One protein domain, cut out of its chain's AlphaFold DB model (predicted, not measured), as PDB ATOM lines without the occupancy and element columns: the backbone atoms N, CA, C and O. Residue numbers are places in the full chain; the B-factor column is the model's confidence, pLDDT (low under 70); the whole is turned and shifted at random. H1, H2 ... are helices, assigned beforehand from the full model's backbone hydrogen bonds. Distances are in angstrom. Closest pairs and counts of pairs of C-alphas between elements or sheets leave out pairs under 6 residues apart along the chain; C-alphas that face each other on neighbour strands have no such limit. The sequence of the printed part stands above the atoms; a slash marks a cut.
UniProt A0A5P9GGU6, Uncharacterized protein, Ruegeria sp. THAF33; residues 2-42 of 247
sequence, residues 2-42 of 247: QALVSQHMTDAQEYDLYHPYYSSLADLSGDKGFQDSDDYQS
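What this domain is: This is residues 2 to 42 of the 247 residues of an uncharacterized protein of Ruegeria sp. THAF33 (UniProt A0A5P9GGU6). Two helices of equal residue count, H1 and H2, fold back on each other as a helical hairpin, and the short helix H3 packs on H2, away from H1. After H3 the printed part ends in a stretch with no named element, residues 36 to 42. The printed part has 41 residues with three named helices, H1, H2 and H3 in that order, and no named strand; its class is all helix. It is compact, with a radius of gyration of the C-alphas of 9.0 A, and rounded, spanning 23 by 21 by 14 A.

Where its parts are: H1 is residues 2 to 12, 15.2 A from first to last C-alpha, and begins at C-alpha 2 at (204.248, 178.293, 194.251). H2 is residues 19 to 29, 15.6 A long in the same measure, and ends at C-alpha 29 at (202.714, 177.160, 190.152). H3 is residues 32 to 35, 4.8 A from first to last C-alpha, and ends at C-alpha 35 at (196.654, 174.832, 182.117).

How they stand to each other: H1 and H2 touch and form a hairpin, running opposite ways at a shallow tilt of 25 degrees. Their closest C-alphas are those of Gln 2 and Ser 29, 4.5 A apart. H2 and H3 touch, with the closest C-alphas those of Ala 26 and Gln 35, 6.5 A apart. H1 and H3 are apart. In H1 and H2 every O i to N i+4 pair is within hydrogen-bond range; H3, with 4 residues, is too short for such a pair, and its one O i to N i+3 pair is within range.

The domain as a whole: The two C-alphas farthest apart are those of Leu 4 and Asp 38, 23.5 A. The printed part has no cut. The link from H1 to H2, 6 residues, is short, and that from H2 to H3, 2 residues, is tight. The mean pLDDT of the printed part is 71.6, and residues 2 to 21 are under 70.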
ATOM      1  N   GLN A   2     205.499 178.549 194.993       67.44
ATOM      2  CA  GLN A   2     204.248 178.293 194.251       67.44
ATOM      3  C   GLN A   2     203.086 179.232 194.630       67.44
ATOM      4  O   GLN A   2     202.564 179.917 193.765       67.44
ATOM      5  N   ALA A   3     202.773 179.384 195.924       69.44
ATOM      6  CA  ALA A   3     201.702 180.285 196.378       69.44
ATOM      7  C   ALA A   3     201.921 181.776 196.029       69.44
ATOM      8  O   ALA A   3     200.959 182.514 195.843       69.44
ATOM      9  N   LEU A   4     203.180 182.222 195.924       68.06
ATOM     10  CA  LEU A   4     203.512 183.590 195.501       68.06
ATOM     11  C   LEU A   4     203.344 183.753 193.984       68.06
ATOM     12  O   LEU A   4     202.892 184.799 193.534       68.06
ATOM     13  N   VAL A   5     203.670 182.712 193.211       63.28
ATOM     14  CA  VAL A   5     203.469 182.678 191.756       63.28
ATOM     15  C   VAL A   5     201.974 182.653 191.415       63.28
ATOM     16  O   VAL A   5     201.547 183.438 190.575       63.28
ATOM     17  N   SER A   6     201.160 181.856 192.119       65.44
ATOM     18  CA  SER A   6     199.697 181.821 191.934       65.44
ATOM     19  C   SER A   6     199.019 183.159 192.258       65.44
ATOM     20  O   SER A   6     198.133 183.601 191.526       65.44
ATOM     21  N   GLN A   7     199.452 183.841 193.328       67.81
ATOM     22  CA  GLN A   7     198.937 185.174 193.659       67.81
ATOM     23  C   GLN A   7     199.312 186.193 192.574       67.81
ATOM     24  O   GLN A   7     198.455 186.935 192.106       67.81
ATOM     25  N   HIS A   8     200.568 186.171 192.112       68.06
ATOM     26  CA  HIS A   8     201.037 187.042 191.030       68.06
ATOM     27  C   HIS A   8     200.284 186.802 189.713       68.06
ATOM     28  O   HIS A   8     200.008 187.752 188.991       68.06
ATOM     29  N   MET A   9     199.914 185.555 189.399       64.81
ATOM     30  CA  MET A   9     199.082 185.242 188.231       64.81
ATOM     31  C   MET A   9     197.683 185.852 188.334       64.81
ATOM     32  O   MET A   9     197.227 186.464 187.372       64.81
ATOM     33  N   THR A  10     197.040 185.735 189.498       65.50
ATOM     34  CA  THR A  10     195.713 186.327 189.753       65.50
ATOM     35  C   THR A  10     195.744 187.847 189.586       65.50
ATOM     36  O   THR A  10     194.897 188.416 188.903       65.50
ATOM     37  N   ASP A  11     196.753 188.500 190.167       63.53
ATOM     38  CA  ASP A  11     196.891 189.959 190.134       63.53
ATOM     39  C   ASP A  11     197.219 190.470 188.722       63.53
ATOM     40  O   ASP A  11     196.820 191.562 188.320       63.53
ATOM     41  N   ALA A  12     197.963 189.680 187.949       57.09
ATOM     42  CA  ALA A  12     198.424 190.094 186.641       57.09
ATOM     43  C   ALA A  12     197.402 189.745 185.525       57.09
ATOM     44  O   ALA A  12     197.401 190.419 184.495       57.09
ATOM     45  N   GLN A  13     196.485 188.783 185.710       56.56
ATOM     46  CA  GLN A  13     195.351 188.538 184.790       56.56
ATOM     47  C   GLN A  13     194.465 189.781 184.576       56.56
ATOM     48  O   GLN A  13     193.811 189.902 183.545       56.56
ATOM     49  N   GLU A  14     194.484 190.739 185.508       52.88
ATOM     50  CA  GLU A  14     193.786 192.029 185.388       52.88
ATOM     51  C   GLU A  14     194.390 192.948 184.295       52.88
ATOM     52  O   GLU A  14     193.761 193.919 183.872       52.88
ATOM     53  N   TYR A  15     195.588 192.625 183.785       49.75
ATOM     54  CA  TYR A  15     196.317 193.375 182.758       49.75
ATOM     55  C   TYR A  15     196.632 192.475 181.549       49.75
ATOM     56  O   TYR A  15     197.662 191.805 181.497       49.75
ATOM     57  N   ASP A  16     195.722 192.500 180.575       52.03
ATOM     58  CA  ASP A  16     195.576 191.714 179.329       52.03
ATOM     59  C   ASP A  16     196.782 191.702 178.348       52.03
ATOM     60  O   ASP A  16     196.630 191.986 177.162       52.03
ATOM     61  N   LEU A  17     198.021 191.474 178.812       49.81
ATOM     62  CA  LEU A  17     199.203 191.849 178.021       49.81
ATOM     63  C   LEU A  17     200.274 190.793 177.717       49.81
ATOM     64  O   LEU A  17     201.050 191.079 176.814       49.81
ATOM     65  N   TYR A  18     200.344 189.588 178.309       54.09
ATOM     66  CA  TYR A  18     201.419 188.632 177.926       54.09
ATOM     67  C   TYR A  18     201.087 187.132 178.082       54.09
ATOM     68  O   TYR A  18     201.522 186.476 179.025       54.09
ATOM     69  N   HIS A  19     200.409 186.554 177.090       61.75
ATOM     70  CA  HIS A  19     199.997 185.138 177.026       61.75
ATOM     71  C   HIS A  19     201.115 184.082 177.272       61.75
ATOM     72  O   HIS A  19     200.889 183.138 178.038       61.75
ATOM     73  N   PRO A  20     202.355 184.219 176.741       64.50
ATOM     74  CA  PRO A  20     203.419 183.232 176.991       64.50
ATOM     75  C   PRO A  20     203.983 183.298 178.422       64.50
ATOM     76  O   PRO A  20     204.479 182.304 178.958       64.50
ATOM     77  N   TYR A  21     203.903 184.474 179.055       69.94
ATOM     78  CA  TYR A  21     204.398 184.702 180.412       69.94
ATOM     79  C   TYR A  21     203.500 184.020 181.453       69.94
ATOM     80  O   TYR A  21     204.016 183.296 182.302       69.94
ATOM     81  N   TYR A  22     202.169 184.145 181.344       74.44
ATOM     82  CA  TYR A  22     201.237 183.454 182.254       74.44
ATOM     83  C   TYR A  22     201.318 181.945 182.147       74.44
ATOM     84  O   TYR A  22     201.325 181.272 183.169       74.44
ATOM     85  N   SER A  23     201.445 181.418 180.930       79.38
ATOM     86  CA  SER A  23     201.589 179.977 180.735       79.38
ATOM     87  C   SER A  23     202.857 179.443 181.423       79.38
ATOM     88  O   SER A  23     202.819 178.403 182.070       79.38
ATOM     89  N   SER A  24     203.957 180.207 181.398       77.94
ATOM     90  CA  SER A  24     205.191 179.848 182.118       77.94
ATOM     91  C   SER A  24     205.031 179.911 183.646       77.94
ATOM     92  O   SER A  24     205.600 179.093 184.367       77.94
ATOM     93  N   LEU A  25     204.243 180.860 184.165       79.50
ATOM     94  CA  LEU A  25     203.925 180.937 185.595       79.50
ATOM     95  C   LEU A  25     202.948 179.837 186.041       79.50
ATOM     96  O   LEU A  25     203.066 179.342 187.164       79.50
ATOM     97  N   ALA A  26     202.021 179.431 185.172       79.62
ATOM     98  CA  ALA A  26     201.102 178.323 185.417       79.62
ATOM     99  C   ALA A  26     201.876 177.015 185.605       79.62
ATOM    100  O   ALA A  26     201.608 176.273 186.547       79.62
ATOM    101  N   ASP A  27     202.914 176.798 184.794       80.94
ATOM    102  CA  ASP A  27     203.805 175.642 184.921       80.94
ATOM    103  C   ASP A  27     204.585 175.652 186.238       80.94
ATOM    104  O   ASP A  27     204.656 174.639 186.932       80.94
ATOM    105  N   LEU A  28     205.112 176.812 186.638       80.44
ATOM    106  CA  LEU A  28     205.845 176.964 187.902       80.44
ATOM    107  C   LEU A  28     204.952 176.834 189.146       80.44
ATOM    108  O   LEU A  28     205.429 176.439 190.213       80.44
ATOM    109  N   SER A  29     203.674 177.202 189.041       81.19
ATOM    110  CA  SER A  29     202.714 177.160 190.152       81.19
ATOM    111  C   SER A  29     201.872 175.886 190.204       81.19
ATOM    112  O   SER A  29     201.330 175.580 191.267       81.19
ATOM    113  N   GLY A  30     201.791 175.128 189.107       81.00
ATOM    114  CA  GLY A  30     200.922 173.959 188.977       81.00
ATOM    115  C   GLY A  30     199.436 174.307 188.830       81.00
ATOM    116  O   GLY A  30     198.590 173.515 189.246       81.00
ATOM    117  N   ASP A  31     199.105 175.481 188.286       83.00
ATOM    118  CA  ASP A  31     197.721 175.947 188.123       83.00
ATOM    119  C   ASP A  31     196.986 175.168 187.020       83.00
ATOM    120  O   ASP A  31     196.983 175.547 185.848       83.00
ATOM    121  N   LYS A  32     196.335 174.067 187.413       84.69
ATOM    122  CA  LYS A  32     195.559 173.210 186.507       84.69
ATOM    123  C   LYS A  32     194.392 173.929 185.835       84.69
ATOM    124  O   LYS A  32     194.105 173.643 184.682       84.69
ATOM    125  N   GLY A  33     193.759 174.885 186.516       83.06
ATOM    126  CA  GLY A  33     192.626 175.619 185.954       83.06
ATOM    127  C   GLY A  33     193.035 176.480 184.761       83.06
ATOM    128  O   GLY A  33     192.310 176.532 183.771       83.06
ATOM    129  N   PHE A  34     194.210 177.111 184.836       80.00
ATOM    130  CA  PHE A  34     194.774 177.833 183.699       80.00
ATOM    131  C   PHE A  34     195.363 176.882 182.649       80.00
ATOM    132  O   PHE A  34     195.120 177.099 181.469       80.00
ATOM    133  N   GLN A  35     196.078 175.820 183.051       80.94
ATOM    134  CA  GLN A  35     196.654 174.832 182.117       80.94
ATOM    135  C   GLN A  35     195.602 174.149 181.221       80.94
ATOM    136  O   GLN A  35     195.921 173.777 180.097       80.94
ATOM    137  N   ASP A  36     194.361 174.022 181.695       85.19
ATOM    138  CA  ASP A  36     193.242 173.443 180.940       85.19
ATOM    139  C   ASP A  36     192.480 174.477 180.073       85.19
ATOM    140  O   ASP A  36     191.485 174.132 179.434       85.19
ATOM    141  N   SER A  37     192.892 175.752 180.069       83.56
ATOM    142  CA  SER A  37     192.214 176.832 179.335       83.56
ATOM    143  C   SER A  37     192.721 177.003 177.898       83.56
ATOM    144  O   SER A  37     193.866 176.678 177.591       83.56
ATOM    145  N   ASP A  38     191.893 177.590 177.026       82.06
ATOM    146  CA  ASP A  38     192.271 177.919 175.639       82.06
ATOM    147  C   ASP A  38     193.432 178.936 175.562       82.06
ATOM    148  O   ASP A  38     194.144 178.997 174.559       82.06
ATOM    149  N   ASP A  39     193.635 179.708 176.636       80.62
ATOM    150  CA  ASP A  39     194.691 180.715 176.762       80.62
ATOM    151  C   ASP A  39     196.009 180.131 177.317       80.62
ATOM    152  O   ASP A  39     196.968 180.857 177.605       80.62
ATOM    153  N   TYR A  40     196.098 178.812 177.498       82.38
ATOM    154  CA  TYR A  40     197.345 178.156 177.869       82.38
ATOM    155  C   TYR A  40     198.133 177.729 176.632       82.38
ATOM    156  O   TYR A  40     197.640 177.048 175.737       82.38
ATOM    157  N   GLN A  41     199.407 178.113 176.594       82.44
ATOM    158  CA  GLN A  41     200.372 177.603 175.625       82.44
ATOM    159  C   GLN A  41     201.326 176.652 176.320       82.44
ATOM    160  O   GLN A  41     201.992 177.056 177.275       82.44
ATOM    161  N   SER A  42     201.463 175.431 175.807       82.25
ATOM    162  CA  SER A  42     202.426 174.473 176.346       82.25
ATOM    163  C   SER A  42     203.867 175.008 176.243       82.25
ATOM    164  O   SER A  42     204.155 175.844 175.379       82.25
TER     165      SER A  42